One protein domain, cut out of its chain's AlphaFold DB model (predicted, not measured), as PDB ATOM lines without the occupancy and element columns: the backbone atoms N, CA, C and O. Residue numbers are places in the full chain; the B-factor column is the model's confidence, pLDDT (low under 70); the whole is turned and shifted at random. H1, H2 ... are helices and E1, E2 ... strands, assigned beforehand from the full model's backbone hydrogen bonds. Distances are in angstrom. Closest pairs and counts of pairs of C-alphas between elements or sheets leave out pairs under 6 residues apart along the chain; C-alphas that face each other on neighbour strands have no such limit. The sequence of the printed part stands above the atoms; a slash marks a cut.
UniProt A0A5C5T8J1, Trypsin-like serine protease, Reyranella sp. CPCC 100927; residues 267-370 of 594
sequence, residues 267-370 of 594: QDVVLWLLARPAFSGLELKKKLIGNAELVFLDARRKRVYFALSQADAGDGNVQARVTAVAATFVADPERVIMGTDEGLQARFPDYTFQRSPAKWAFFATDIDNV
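AT A GLANCE: This is residues 267 to 370 of the 594 residues of the protein "Trypsin-like serine protease" of Reyranella sp. CPCC 100927 (UniProt A0A5C5T8J1). A three-stranded antiparallel sheet, in the order E1, E2, E5, runs through the middle, with H1 and H4 over one face near its two edges, making two layers. A small hairpin, E3 and E4, sits near E5, and H2 and H3 graze the sheet. The printed part has 104 residues, with four named helices and five named strands in the order H1 H2 E1 E2 H3 H4 E3 E4 E5 along the chain; the class is mixed, helices and strands, with 29 residues in the named helices and 26 in the named strands. The whole is compact and rounded, with a radius of gyration of the C-alphas of 12.6 A and spans of 32 by 29 by 27 A.

HOW THE PARTS SIT: Inner strand E2, residues 303 to 309, forms a hairpin with E1, residues 293 to 298; N 305 and O 296 are 2.8 A apart. On its other side E2 pairs with E5, residues 360 to 366; N 306 and O 363 are 2.8 A apart. H4, residues 318 to 326, has a height of 9.2 A over the sheet; its closest C-alphas with E5 are Val 318 and Ala 361, 7.0 A. H1, residues 267 to 274, is on the same face at 9.3 A; its closest C-alphas with E1 are Leu 274 and Leu 294, 6.5 A. H2, residues 282 to 289, and H3, residues 310 to 313, only graze the sheet. E3, residues 345 to 347, and E4, residues 352 to 354, form a hairpin; N 346 and O 353 are 3.0 A apart. In H1, H2 and H4 every O i to N i+4 pair is within hydrogen-bond range; H3 is too short for one.

IN THESE COORDINATES: H1 begins at C-alpha 267 (-40.893, -30.915, 1.400), and E5 ends at C-alpha 366 (-38.869, -41.895, -3.917). E2 and E5 each measure 20.2 A, E1 14.9 A and H4 12.0 A.

THE WHOLE: The printed part has no cut. The long link, residues 327 to 344, joins H4 to E3. Residues 277 to 278, 280 to 282 and 354 to 359 have pLDDT under 70.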
ATOM      1  N   GLN A 267     -40.190 -29.673   1.073       81.06
ATOM      2  CA  GLN A 267     -40.893 -30.915   1.400       81.06
ATOM      3  C   GLN A 267     -40.035 -31.857   2.248       81.06
ATOM      4  O   GLN A 267     -40.578 -32.609   3.045       81.06
ATOM      5  N   ASP A 268     -38.709 -31.802   2.104       80.31
ATOM      6  CA  ASP A 268     -37.751 -32.569   2.896       80.31
ATOM      7  C   ASP A 268     -37.913 -32.273   4.387       80.31
ATOM      8  O   ASP A 268     -37.960 -33.201   5.191       80.31
ATOM      9  N   VAL A 269     -38.078 -30.999   4.761       82.75
ATOM     10  CA  VAL A 269     -38.278 -30.623   6.165       82.75
ATOM     11  C   VAL A 269     -39.688 -30.946   6.662       82.75
ATOM     12  O   VAL A 269     -39.857 -31.311   7.824       82.75
ATOM     13  N   VAL A 270     -40.702 -30.893   5.794       87.12
ATOM     14  CA  VAL A 270     -42.061 -31.330   6.159       87.12
ATOM     15  C   VAL A 270     -42.099 -32.846   6.373       87.12
ATOM     16  O   VAL A 270     -42.662 -33.309   7.360       87.12
ATOM     17  N   LEU A 271     -41.451 -33.623   5.503       87.38
ATOM     18  CA  LEU A 271     -41.301 -35.071   5.657       87.38
ATOM     19  C   LEU A 271     -40.488 -35.416   6.903       87.38
ATOM     20  O   LEU A 271     -40.876 -36.311   7.647       87.38
ATOM     21  N   TRP A 272     -39.410 -34.675   7.174       83.94
ATOM     22  CA  TRP A 272     -38.642 -34.807   8.409       83.94
ATOM     23  C   TRP A 272     -39.516 -34.579   9.647       83.94
ATOM     24  O   TRP A 272     -39.453 -35.369  10.584       83.94
ATOM     25  N   LEU A 273     -40.367 -33.544   9.641       84.69
ATOM     26  CA  LEU A 273     -41.304 -33.269  10.731       84.69
ATOM     27  C   LEU A 273     -42.315 -34.411  10.910       84.69
ATOM     28  O   LEU A 273     -42.539 -34.853  12.035       84.69
ATOM     29  N   LEU A 274     -42.901 -34.898   9.812       83.69
ATOM     30  CA  LEU A 274     -43.863 -36.006   9.820       83.69
ATOM     31  C   LEU A 274     -43.246 -37.318  10.323       83.69
ATOM     32  O   LEU A 274     -43.942 -38.085  10.983       83.69
ATOM     33  N   ALA A 275     -41.958 -37.542  10.047       80.31
ATOM     34  CA  ALA A 275     -41.196 -38.710  10.488       80.31
ATOM     35  C   ALA A 275     -40.836 -38.695  11.978       80.31
ATOM     36  O   ALA A 275     -40.318 -39.687  12.492       80.31
ATOM     37  N   ARG A 276     -41.045 -37.579  12.691       76.00
ATOM     38  CA  ARG A 276     -40.698 -37.506  14.111       76.00
ATOM     39  C   ARG A 276     -41.689 -38.323  14.946       76.00
ATOM     40  O   ARG A 276     -42.880 -38.008  14.917       76.00
ATOM     41  N   PRO A 277     -41.213 -39.239  15.811       64.56
ATOM     42  CA  PRO A 277     -42.083 -39.991  16.721       64.56
ATOM     43  C   PRO A 277     -42.941 -39.087  17.622       64.56
ATOM     44  O   PRO A 277     -44.108 -39.365  17.868       64.56
ATOM     45  N   ALA A 278     -42.381 -37.953  18.060       62.03
ATOM     46  CA  ALA A 278     -43.061 -36.988  18.927       62.03
ATOM     47  C   ALA A 278     -44.103 -36.101  18.208       62.03
ATOM     48  O   ALA A 278     -44.824 -35.341  18.864       62.03
ATOM     49  N   PHE A 279     -44.197 -36.144  16.872       70.25
ATOM     50  CA  PHE A 279     -45.157 -35.326  16.134       70.25
ATOM     51  C   PHE A 279     -46.546 -35.987  16.127       70.25
ATOM     52  O   PHE A 279     -46.813 -36.909  15.356       70.25
ATOM     53  N   SER A 280     -47.454 -35.495  16.980       62.97
ATOM     54  CA  SER A 280     -48.794 -36.068  17.208       62.97
ATOM     55  C   SER A 280     -49.949 -35.346  16.486       62.97
ATOM     56  O   SER A 280     -51.113 -35.576  16.802       62.97
ATOM     57  N   GLY A 281     -49.662 -34.481  15.504       66.44
ATOM     58  CA  GLY A 281     -50.674 -33.675  14.802       66.44
ATOM     59  C   GLY A 281     -51.533 -34.463  13.814       66.44
ATOM     60  O   GLY A 281     -51.295 -34.388  12.610       66.44
ATOM     61  N   LEU A 282     -52.531 -35.204  14.309       68.50
ATOM     62  CA  LEU A 282     -53.364 -36.107  13.504       68.50
ATOM     63  C   LEU A 282     -54.068 -35.395  12.340       68.50
ATOM     64  O   LEU A 282     -54.034 -35.889  11.218       68.50
ATOM     65  N   GLU A 283     -54.647 -34.219  12.580       74.94
ATOM     66  CA  GLU A 283     -55.343 -33.446  11.542       74.94
ATOM     67  C   GLU A 283     -54.389 -32.955  10.449       74.94
ATOM     68  O   GLU A 283     -54.690 -33.039   9.256       74.94
ATOM     69  N   LEU A 284     -53.191 -32.505  10.833       80.69
ATOM     70  CA  LEU A 284     -52.184 -32.072   9.870       80.69
ATOM     71  C   LEU A 284     -51.641 -33.252   9.056       80.69
ATOM     72  O   LEU A 284     -51.502 -33.133   7.840       80.69
ATOM     73  N   LYS A 285     -51.379 -34.396   9.707       83.31
ATOM     74  CA  LYS A 285     -50.991 -35.643   9.031       83.31
ATOM     75  C   LYS A 285     -52.061 -36.056   8.022       83.31
ATOM     76  O   LYS A 285     -51.746 -36.188   6.843       83.31
ATOM     77  N   LYS A 286     -53.327 -36.133   8.445       82.62
ATOM     78  CA  LYS A 286     -54.465 -36.466   7.574       82.62
ATOM     79  C   LYS A 286     -54.584 -35.536   6.376       82.62
ATOM     80  O   LYS A 286     -54.808 -35.995   5.260       82.62
ATOM     81  N   LYS A 287     -54.379 -34.233   6.573       83.31
ATOM     82  CA  LYS A 287     -54.402 -33.255   5.479       83.31
ATOM     83  C   LYS A 287     -53.268 -33.459   4.466       83.31
ATOM     84  O   LYS A 287     -53.458 -33.163   3.289       83.31
ATOM     85  N   LEU A 288     -52.092 -33.902   4.915       86.81
ATOM     86  CA  LEU A 288     -50.892 -34.012   4.081       86.81
ATOM     87  C   LEU A 288     -50.736 -35.378   3.407       86.81
ATOM     88  O   LEU A 288     -50.308 -35.418   2.258       86.81
ATOM     89  N   ILE A 289     -51.042 -36.464   4.119       89.56
ATOM     90  CA  ILE A 289     -50.789 -37.850   3.692       89.56
ATOM     91  C   ILE A 289     -51.989 -38.789   3.927       89.56
ATOM     92  O   ILE A 289     -51.864 -40.008   3.822       89.56
ATOM     93  N   GLY A 290     -53.173 -38.250   4.232       86.81
ATOM     94  CA  GLY A 290     -54.373 -39.054   4.466       86.81
ATOM     95  C   GLY A 290     -54.224 -39.985   5.673       86.81
ATOM     96  O   GLY A 290     -53.664 -39.607   6.701       86.81
ATOM     97  N   ASN A 291     -54.719 -41.217   5.544       86.69
ATOM     98  CA  ASN A 291     -54.609 -42.234   6.596       86.69
ATOM     99  C   ASN A 291     -53.256 -42.967   6.586       86.69
ATOM    100  O   ASN A 291     -53.060 -43.891   7.371       86.69
ATOM    101  N   ALA A 292     -52.329 -42.591   5.700       88.25
ATOM    102  CA  ALA A 292     -50.990 -43.155   5.728       88.25
ATOM    103  C   ALA A 292     -50.204 -42.614   6.929       88.25
ATOM    104  O   ALA A 292     -50.310 -41.444   7.302       88.25
ATOM    105  N   GLU A 293     -49.348 -43.456   7.492       84.62
ATOM    106  CA  GLU A 293     -48.338 -43.062   8.462       84.62
ATOM    107  C   GLU A 293     -46.964 -43.087   7.805       84.62
ATOM    108  O   GLU A 293     -46.594 -44.074   7.178       84.62
ATOM    109  N   LEU A 294     -46.196 -42.006   7.945       85.25
ATOM    110  CA  LEU A 294     -44.797 -41.994   7.533       85.25
ATOM    111  C   LEU A 294     -43.966 -42.670   8.625       85.25
ATOM    112  O   LEU A 294     -43.811 -42.126   9.714       85.25
ATOM    113  N   VAL A 295     -43.430 -43.848   8.312       79.94
ATOM    114  CA  VAL A 295     -42.703 -44.700   9.263       79.94
ATOM    115  C   VAL A 295     -41.205 -44.433   9.221       79.94
ATOM    116  O   VAL A 295     -40.538 -44.442  10.253       79.94
ATOM    117  N   PHE A 296     -40.657 -44.188   8.029       79.94
ATOM    118  CA  PHE A 296     -39.228 -43.953   7.874       79.94
ATOM    119  C   PHE A 296     -38.913 -43.043   6.684       79.94
ATOM    120  O   PHE A 296     -39.540 -43.117   5.629       79.94
ATOM    121  N   LEU A 297     -37.903 -42.191   6.856       82.81
ATOM    122  CA  LEU A 297     -37.365 -41.299   5.834       82.81
ATOM    123  C   LEU A 297     -35.869 -41.598   5.669       82.81
ATOM    124  O   LEU A 297     -35.062 -41.217   6.516       82.81
ATOM    125  N   ASP A 298     -35.489 -42.244   4.565       78.62
ATOM    126  CA  ASP A 298     -34.088 -42.447   4.195       78.62
ATOM    127  C   ASP A 298     -33.617 -41.289   3.308       78.62
ATOM    128  O   ASP A 298     -33.746 -41.301   2.079       78.62
ATOM    129  N   ALA A 299     -33.037 -40.273   3.943       74.19
ATOM    130  CA  ALA A 299     -32.497 -39.115   3.240       74.19
ATOM    131  C   ALA A 299     -31.312 -39.463   2.315       74.19
ATOM    132  O   ALA A 299     -31.087 -38.753   1.336       74.19
ATOM    133  N   ARG A 300     -30.560 -40.544   2.588       75.69
ATOM    134  CA  ARG A 300     -29.387 -40.936   1.785       75.69
ATOM    135  C   ARG A 300     -29.814 -41.587   0.476       75.69
ATOM    136  O   ARG A 300     -29.291 -41.232  -0.576       75.69
ATOM    137  N   ARG A 301     -30.781 -42.505   0.542       80.69
ATOM    138  CA  ARG A 301     -31.362 -43.175  -0.638       80.69
ATOM    139  C   ARG A 301     -32.473 -42.370  -1.303       80.69
ATOM    140  O   ARG A 301     -32.972 -42.771  -2.345       80.69
ATOM    141  N   LYS A 302     -32.844 -41.229  -0.712       85.56
ATOM    142  CA  LYS A 302     -33.968 -40.387  -1.130       85.56
ATOM    143  C   LYS A 302     -35.283 -41.169  -1.207       85.56
ATOM    144  O   LYS A 302     -36.044 -40.997  -2.154       85.56
ATOM    145  N   ARG A 303     -35.562 -41.998  -0.198       88.12
ATOM    146  CA  ARG A 303     -36.753 -42.856  -0.138       88.12
ATOM    147  C   ARG A 303     -37.574 -42.588   1.116       88.12
ATOM    148  O   ARG A 303     -37.023 -42.331   2.184       88.12
ATOM    149  N   VAL A 304     -38.892 -42.655   0.979       90.00
ATOM    150  CA  VAL A 304     -39.852 -42.568   2.085       90.00
ATOM    151  C   VAL A 304     -40.643 -43.857   2.186       90.00
ATOM    152  O   VAL A 304     -41.046 -44.421   1.171       90.00
ATOM    153  N   TYR A 305     -40.871 -44.291   3.418       88.06
ATOM    154  CA  TYR A 305     -41.586 -45.511   3.750       88.06
ATOM    155  C   TYR A 305     -42.803 -45.150   4.584       88.06
ATOM    156  O   TYR A 305     -42.710 -44.446   5.594       88.06
ATOM    157  N   PHE A 306     -43.939 -45.664   4.148       89.56
ATOM    158  CA  PHE A 306     -45.234 -45.451   4.750       89.56
ATOM    159  C   PHE A 306     -45.845 -46.776   5.179       89.56
ATOM    160  O   PHE A 306     -45.479 -47.854   4.696       89.56
ATOM    161  N   ALA A 307     -46.820 -46.672   6.066       87.31
ATOM    162  CA  ALA A 307     -47.648 -47.783   6.453       87.31
ATOM    163  C   ALA A 307     -49.114 -47.360   6.538       87.31
ATOM    164  O   ALA A 307     -49.440 -46.200   6.790       87.31
ATOM    165  N   LEU A 308     -49.997 -48.318   6.298       87.69
ATOM    166  CA  LEU A 308     -51.437 -48.174   6.411       87.69
ATOM    167  C   LEU A 308     -51.930 -49.236   7.394       87.69
ATOM    168  O   LEU A 308     -51.604 -50.418   7.245       87.69
ATOM    169  N   SER A 309     -52.682 -48.815   8.412       85.94
ATOM    170  CA  SER A 309     -53.210 -49.729   9.429       85.94
ATOM    171  C   SER A 309     -54.111 -50.794   8.788       85.94
ATOM    172  O   SER A 309     -54.706 -50.548   7.736       85.94
ATOM    173  N   GLN A 310     -54.273 -51.968   9.413       83.94
ATOM    174  CA  GLN A 310     -55.212 -52.978   8.899       83.94
ATOM    175  C   GLN A 310     -56.644 -52.436   8.773       83.94
ATOM    176  O   GLN A 310     -57.339 -52.782   7.823       83.94
ATOM    177  N   ALA A 311     -57.076 -51.557   9.683       84.56
ATOM    178  CA  ALA A 311     -58.401 -50.944   9.619       84.56
ATOM    179  C   ALA A 311     -58.579 -50.067   8.364       84.56
ATOM    180  O   ALA A 311     -59.662 -50.027   7.784       84.56
ATOM    181  N   ASP A 312     -57.514 -49.398   7.916       84.88
ATOM    182  CA  ASP A 312     -57.541 -48.522   6.741       84.88
ATOM    183  C   ASP A 312     -57.276 -49.266   5.420       84.88
ATOM    184  O   ASP A 312     -57.841 -48.914   4.373       84.88
ATOM    185  N   ALA A 313     -56.423 -50.293   5.468       83.00
ATOM    186  CA  ALA A 313     -56.078 -51.152   4.340       83.00
ATOM    187  C   ALA A 313     -57.194 -52.159   4.009       83.00
ATOM    188  O   ALA A 313     -57.425 -52.459   2.835       83.00
ATOM    189  N   GLY A 314     -57.903 -52.642   5.034       82.50
ATOM    190  CA  GLY A 314     -58.869 -53.734   4.941       82.50
ATOM    191  C   GLY A 314     -58.220 -55.088   4.624       82.50
ATOM    192  O   GLY A 314     -57.014 -55.191   4.406       82.50
ATOM    193  N   ASP A 315     -59.044 -56.135   4.565       77.06
ATOM    194  CA  ASP A 315     -58.603 -57.500   4.224       77.06
ATOM    195  C   ASP A 315     -58.775 -57.843   2.726       77.06
ATOM    196  O   ASP A 315     -58.529 -58.972   2.307       77.06
ATOM    197  N   GLY A 316     -59.220 -56.874   1.916       79.88
ATOM    198  CA  GLY A 316     -59.454 -57.022   0.475       79.88
ATOM    199  C   GLY A 316     -58.197 -56.807  -0.379       79.88
ATOM    200  O   GLY A 316     -57.091 -57.191  -0.012       79.88
ATOM    201  N   ASN A 317     -58.350 -56.170  -1.546       87.88
ATOM    202  CA  ASN A 317     -57.220 -55.832  -2.420       87.88
ATOM    203  C   ASN A 317     -56.367 -54.699  -1.808       87.88
ATOM    204  O   ASN A 317     -56.541 -53.519  -2.127       87.88
ATOM    205  N   VAL A 318     -55.445 -55.078  -0.917       87.50
ATOM    206  CA  VAL A 318     -54.555 -54.171  -0.173       87.50
ATOM    207  C   VAL A 318     -53.747 -53.271  -1.111       87.50
ATOM    208  O   VAL A 318     -53.624 -52.079  -0.843       87.50
ATOM    209  N   GLN A 319     -53.254 -53.804  -2.237       89.06
ATOM    210  CA  GLN A 319     -52.527 -53.028  -3.247       89.06
ATOM    211  C   GLN A 319     -53.381 -51.872  -3.768       89.06
ATOM    212  O   GLN A 319     -52.947 -50.725  -3.733       89.06
ATOM    213  N   ALA A 320     -54.606 -52.157  -4.217       87.00
ATOM    214  CA  ALA A 320     -55.497 -51.128  -4.748       87.00
ATOM    215  C   ALA A 320     -55.811 -50.057  -3.694       87.00
ATOM    216  O   ALA A 320     -55.866 -48.867  -4.012       87.00
ATOM    217  N   ARG A 321     -55.969 -50.460  -2.426       89.31
ATOM    218  CA  ARG A 321     -56.219 -49.531  -1.319       89.31
ATOM    219  C   ARG A 321     -55.018 -48.636  -1.031       89.31
ATOM    220  O   ARG A 321     -55.190 -47.427  -0.900       89.31
ATOM    221  N   VAL A 322     -53.816 -49.209  -0.980       90.69
ATOM    222  CA  VAL A 322     -52.569 -48.456  -0.810       90.69
ATOM    223  C   VAL A 322     -52.350 -47.494  -1.972       90.69
ATOM    224  O   VAL A 322     -52.100 -46.318  -1.727       90.69
ATOM    225  N   THR A 323     -52.515 -47.943  -3.218       88.38
ATOM    226  CA  THR A 323     -52.394 -47.083  -4.402       88.38
ATOM    227  C   THR A 323     -53.387 -45.919  -4.344       88.38
ATOM    228  O   THR A 323     -53.000 -44.779  -4.592       88.38
ATOM    229  N   ALA A 324     -54.643 -46.165  -3.946       85.75
ATOM    230  CA  ALA A 324     -55.653 -45.116  -3.805       85.75
ATOM    231  C   ALA A 324     -55.299 -44.082  -2.720       85.75
ATOM    232  O   ALA A 324     -55.484 -42.885  -2.929       85.75
ATOM    233  N   VAL A 325     -54.767 -44.527  -1.575       87.94
ATOM    234  CA  VAL A 325     -54.304 -43.627  -0.506       87.94
ATOM    235  C   VAL A 325     -53.069 -42.843  -0.959       87.94
ATOM    236  O   VAL A 325     -53.052 -41.619  -0.843       87.94
ATOM    237  N   ALA A 326     -52.070 -43.519  -1.527       89.56
ATOM    238  CA  ALA A 326     -50.837 -42.899  -2.002       89.56
ATOM    239  C   ALA A 326     -51.107 -41.834  -3.072       89.56
ATOM    240  O   ALA A 326     -50.537 -40.748  -2.999       89.56
ATOM    241  N   ALA A 327     -52.043 -42.078  -3.998       87.44
ATOM    242  CA  ALA A 327     -52.436 -41.134  -5.049       87.44
ATOM    243  C   ALA A 327     -52.903 -39.759  -4.529       87.44
ATOM    244  O   ALA A 327     -52.968 -38.793  -5.288       87.44
ATOM    245  N   THR A 328     -53.213 -39.634  -3.236       86.31
ATOM    246  CA  THR A 328     -53.558 -38.342  -2.628       86.31
ATOM    247  C   THR A 328     -52.341 -37.447  -2.359       86.31
ATOM    248  O   THR A 328     -52.504 -36.226  -2.283       86.31
ATOM    249  N   PHE A 329     -51.136 -38.022  -2.255       88.25
ATOM    250  CA  PHE A 329     -49.904 -37.319  -1.873       88.25
ATOM    251  C   PHE A 329     -48.649 -37.756  -2.650       88.25
ATOM    252  O   PHE A 329     -47.543 -37.365  -2.276       88.25
ATOM    253  N   VAL A 330     -48.782 -38.530  -3.728       87.75
ATOM    254  CA  VAL A 330     -47.692 -38.847  -4.669       87.75
ATOM    255  C   VAL A 330     -48.042 -38.375  -6.079       87.75
ATOM    256  O   VAL A 330     -49.216 -38.238  -6.413       87.75
ATOM    257  N   ALA A 331     -47.028 -38.100  -6.896       85.12
ATOM    258  CA  ALA A 331     -47.199 -37.656  -8.278       85.12
ATOM    259  C   ALA A 331     -47.595 -38.812  -9.197       85.12
ATOM    260  O   ALA A 331     -48.471 -38.661 -10.040       85.12
ATOM    261  N   ASP A 332     -46.939 -39.956  -9.014       84.50
ATOM    262  CA  ASP A 332     -47.126 -41.153  -9.818       84.50
ATOM    263  C   ASP A 332     -47.355 -42.370  -8.903       84.50
ATOM    264  O   ASP A 332     -46.414 -42.839  -8.246       84.50
ATOM    265  N   PRO A 333     -48.597 -42.876  -8.815       87.62
ATOM    266  CA  PRO A 333     -48.915 -44.063  -8.030       87.62
ATOM    267  C   PRO A 333     -48.255 -45.352  -8.542       87.62
ATOM    268  O   PRO A 333     -48.136 -46.296  -7.767       87.62
ATOM    269  N   GLU A 334     -47.799 -45.412  -9.799       87.31
ATOM    270  CA  GLU A 334     -47.092 -46.582 -10.347       87.31
ATOM    271  C   GLU A 334     -45.662 -46.691  -9.800       87.31
ATOM    272  O   GLU A 334     -45.092 -47.779  -9.725       87.31
ATOM    273  N   ARG A 335     -45.101 -45.577  -9.311       89.25
ATOM    274  CA  ARG A 335     -43.814 -45.525  -8.596       89.25
ATOM    275  C   ARG A 335     -43.937 -45.859  -7.103       89.25
ATOM    276  O   ARG A 335     -43.025 -45.562  -6.321       89.25
ATOM    277  N   VAL A 336     -45.063 -46.432  -6.676       92.75
ATOM    278  CA  VAL A 336     -45.262 -46.942  -5.315       92.75
ATOM    279  C   VAL A 336     -44.835 -48.404  -5.254       92.75
ATOM    280  O   VAL A 336     -45.364 -49.259  -5.956       92.75
ATOM    281  N   ILE A 337     -43.883 -48.692  -4.374       93.00
ATOM    282  CA  ILE A 337     -43.334 -50.026  -4.149       93.00
ATOM    283  C   ILE A 337     -43.998 -50.602  -2.906       93.00
ATOM    284  O   ILE A 337     -43.908 -50.001  -1.837       93.00
ATOM    285  N   MET A 338     -44.634 -51.766  -3.010       92.31
ATOM    286  CA  MET A 338     -45.151 -52.457  -1.829       92.31
ATOM    287  C   MET A 338     -44.031 -53.108  -1.029       92.31
ATOM    288  O   MET A 338     -43.115 -53.705  -1.594       92.31
ATOM    289  N   GLY A 339     -44.146 -53.028   0.291       86.50
ATOM    290  CA  GLY A 339     -43.368 -53.849   1.207       86.50
ATOM    291  C   GLY A 339     -44.087 -55.165   1.490       86.50
ATOM    292  O   GLY A 339     -45.319 -55.212   1.541       86.50
ATOM    293  N   THR A 340     -43.323 -56.232   1.704       83.81
ATOM    294  CA  THR A 340     -43.852 -57.493   2.228       83.81
ATOM    295  C   THR A 340     -43.834 -57.470   3.751       83.81
ATOM    296  O   THR A 340     -42.875 -57.016   4.377       83.81
ATOM    297  N   ASP A 341     -44.923 -57.940   4.351       75.69
ATOM    298  CA  ASP A 341     -45.042 -58.122   5.793       75.69
ATOM    299  C   ASP A 341     -44.624 -59.556   6.158       75.69
ATOM    300  O   ASP A 341     -45.334 -60.511   5.848       75.69
ATOM    301  N   GLU A 342     -43.466 -59.703   6.803       77.12
ATOM    302  CA  GLU A 342     -42.914 -60.975   7.291       77.12
ATOM    303  C   GLU A 342     -43.076 -61.094   8.825       77.12
ATOM    304  O   GLU A 342     -42.224 -61.626   9.539       77.12
ATOM    305  N   GLY A 343     -44.172 -60.554   9.372       71.88
ATOM    306  CA  GLY A 343     -44.518 -60.651  10.790       71.88
ATOM    307  C   GLY A 343     -43.914 -59.516  11.612       71.88
ATOM    308  O   GLY A 343     -44.565 -58.493  11.821       71.88
ATOM    309  N   LEU A 344     -42.680 -59.686  12.098       71.19
ATOM    310  CA  LEU A 344     -41.955 -58.640  12.844       71.19
ATOM    311  C   LEU A 344     -41.112 -57.736  11.936       71.19
ATOM    312  O   LEU A 344     -40.463 -56.812  12.421       71.19
ATOM    313  N   GLN A 345     -41.112 -57.984  10.625       75.00
ATOM    314  CA  GLN A 345     -40.294 -57.252   9.661       75.00
ATOM    315  C   GLN A 345     -41.129 -56.795   8.469       75.00
ATOM    316  O   GLN A 345     -41.929 -57.556   7.933       75.00
ATOM    317  N   ALA A 346     -40.909 -55.552   8.047       77.25
ATOM    318  CA  ALA A 346     -41.360 -55.049   6.757       77.25
ATOM    319  C   ALA A 346     -40.166 -55.050   5.798       77.25
ATOM    320  O   ALA A 346     -39.146 -54.417   6.090       77.25
ATOM    321  N   ARG A 347     -40.281 -55.763   4.675       84.06
ATOM    322  CA  ARG A 347     -39.197 -55.937   3.703       84.06
ATOM    323  C   ARG A 347     -39.508 -55.230   2.388       84.06
ATOM    324  O   ARG A 347     -40.572 -55.398   1.803       84.06
ATOM    325  N   PHE A 348     -38.536 -54.461   1.918       83.00
ATOM    326  CA  PHE A 348     -38.496 -53.791   0.624       83.00
ATOM    327  C   PHE A 348     -37.267 -54.274  -0.162       83.00
ATOM    328  O   PHE A 348     -36.352 -54.851   0.435       83.00
ATOM    329  N   PRO A 349     -37.194 -54.038  -1.486       80.31
ATOM    330  CA  PRO A 349     -36.037 -54.439  -2.290       80.31
ATOM    331  C   PRO A 349     -34.693 -53.902  -1.772       80.31
ATOM    332  O   PRO A 349     -33.664 -54.550  -1.933       80.31
ATOM    333  N   ASP A 350     -34.698 -52.725  -1.151       72.88
ATOM    334  CA  ASP A 350     -33.506 -51.985  -0.737       72.88
ATOM    335  C   ASP A 350     -33.388 -51.757   0.777       72.88
ATOM    336  O   ASP A 350     -32.383 -51.201   1.232       72.88
ATOM    337  N   TYR A 351     -34.385 -52.173   1.565       74.50
ATOM    338  CA  TYR A 351     -34.400 -51.953   3.008       74.50
ATOM    339  C   TYR A 351     -35.345 -52.908   3.746       74.50
ATOM    340  O   TYR A 351     -36.416 -53.246   3.253       74.50
ATOM    341  N   THR A 352     -34.983 -53.284   4.970       77.06
ATOM    342  CA  THR A 352     -35.842 -54.051   5.880       77.06
ATOM    343  C   THR A 352     -35.820 -53.367   7.236       77.06
ATOM    344  O   THR A 352     -34.740 -53.040   7.732       77.06
ATOM    345  N   PHE A 353     -36.979 -53.165   7.862       73.25
ATOM    346  CA  PHE A 353     -37.042 -52.652   9.233       73.25
ATOM    347  C   PHE A 353     -37.933 -53.500  10.135       73.25
ATOM    348  O   PHE A 353     -38.904 -54.114   9.694       73.25
ATOM    349  N   GLN A 354     -37.562 -53.527  11.418       67.75
ATOM    350  CA  GLN A 354     -38.328 -54.180  12.478       67.75
ATOM    351  C   GLN A 354     -39.596 -53.379  12.774       67.75
ATOM    352  O   GLN A 354     -39.566 -52.146  12.775       67.75
ATOM    353  N   ARG A 355     -40.696 -54.067  13.072       68.50
ATOM    354  CA  ARG A 355     -41.984 -53.445  13.386       68.50
ATOM    355  C   ARG A 355     -42.715 -54.141  14.538       68.50
ATOM    356  O   ARG A 355     -42.371 -55.246  14.945       68.50
ATOM    357  N   SER A 356     -43.767 -53.481  15.022       56.94
ATOM    358  CA  SER A 356     -44.749 -54.050  15.955       56.94
ATOM    359  C   SER A 356     -45.465 -55.276  15.347       56.94
ATOM    360  O   SER A 356     -45.640 -55.308  14.130       56.94
ATOM    361  N   PRO A 357     -45.934 -56.257  16.150       60.94
ATOM    362  CA  PRO A 357     -46.667 -57.434  15.659       60.94
ATOM    363  C   PRO A 357     -47.997 -57.125  14.954       60.94
ATOM    364  O   PRO A 357     -48.582 -58.010  14.333       60.94
ATOM    365  N   ALA A 358     -48.517 -55.902  15.092       67.94
ATOM    366  CA  ALA A 358     -49.757 -55.494  14.443       67.94
ATOM    367  C   ALA A 358     -49.627 -55.587  12.915       67.94
ATOM    368  O   ALA A 358     -48.621 -55.150  12.362       67.94
ATOM    369  N   LYS A 359     -50.667 -56.088  12.234       69.25
ATOM    370  CA  LYS A 359     -50.713 -56.215  10.769       69.25
ATOM    371  C   LYS A 359     -50.942 -54.853  10.106       69.25
ATOM    372  O   LYS A 359     -51.884 -54.141  10.445       69.25
ATOM    373  N   TRP A 360     -50.064 -54.481   9.184       81.69
ATOM    374  CA  TRP A 360     -50.066 -53.209   8.454       81.69
ATOM    375  C   TRP A 360     -49.659 -53.471   7.008       81.69
ATOM    376  O   TRP A 360     -48.859 -54.367   6.740       81.69
ATOM    377  N   ALA A 361     -50.180 -52.668   6.087       88.00
ATOM    378  CA  ALA A 361     -49.715 -52.648   4.709       88.00
ATOM    379  C   ALA A 361     -48.593 -51.617   4.569       88.00
ATOM    380  O   ALA A 361     -48.787 -50.451   4.908       88.00
ATOM    381  N   PHE A 362     -47.431 -52.031   4.066       88.19
ATOM    382  CA  PHE A 362     -46.280 -51.147   3.883       88.19
ATOM    383  C   PHE A 362     -46.090 -50.781   2.427       88.19
ATOM    384  O   PHE A 362     -46.282 -51.605   1.535       88.19
ATOM    385  N   PHE A 363     -45.659 -49.549   2.194       92.81
ATOM    386  CA  PHE A 363     -45.311 -49.086   0.863       92.81
ATOM    387  C   PHE A 363     -44.264 -47.984   0.916       92.81
ATOM    388  O   PHE A 363     -44.082 -47.323   1.935       92.81
ATOM    389  N   ALA A 364     -43.556 -47.791  -0.184       92.19
ATOM    390  CA  ALA A 364     -42.492 -46.817  -0.299       92.19
ATOM    391  C   ALA A 364     -42.559 -46.106  -1.642       92.19
ATOM    392  O   ALA A 364     -43.115 -46.611  -2.616       92.19
ATOM    393  N   THR A 365     -41.963 -44.926  -1.697       93.38
ATOM    394  CA  THR A 365     -41.718 -44.233  -2.957       93.38
ATOM    395  C   THR A 365     -40.505 -43.319  -2.819       93.38
ATOM    396  O   THR A 365     -40.026 -43.055  -1.712       93.38
ATOM    397  N   ASP A 366     -39.973 -42.847  -3.938       90.62
ATOM    398  CA  ASP A 366     -38.869 -41.895  -3.917       90.62
ATOM    399  C   ASP A 366     -39.360 -40.522  -3.420       90.62
ATOM    400  O   ASP A 366     -40.491 -40.106  -3.678       90.62
ATOM    401  N   ILE A 367     -38.507 -39.777  -2.711       87.25
ATOM    402  CA  ILE A 367     -38.838 -38.443  -2.174       87.25
ATOM    403  C   ILE A 367     -39.290 -37.493  -3.292       87.25
ATOM    404  O   ILE A 367     -40.163 -36.652  -3.084       87.25
ATOM    405  N   ASP A 368     -38.714 -37.615  -4.487       84.38
ATOM    406  CA  ASP A 368     -39.076 -36.799  -5.646       84.38
ATOM    407  C   ASP A 368     -40.423 -37.188  -6.275       84.38
ATOM    408  O   ASP A 368     -40.906 -36.458  -7.141       84.38
ATOM    409  N   ASN A 369     -41.050 -38.282  -5.833       88.56
ATOM    410  CA  ASN A 369     -42.412 -38.666  -6.186       88.56
ATOM    411  C   ASN A 369     -43.449 -38.143  -5.177       88.56
ATOM    412  O   ASN A 369     -44.632 -38.084  -5.489       88.56
ATOM    413  N   VAL A 370     -43.040 -37.705  -3.983       89.25
ATOM    414  CA  VAL A 370     -43.962 -37.161  -2.974       89.25
ATOM    415  C   VAL A 370     -44.463 -35.765  -3.364       89.25
ATOM    416  O   VAL A 370     -43.702 -34.924  -3.838       89.25
TER     417      VAL A 370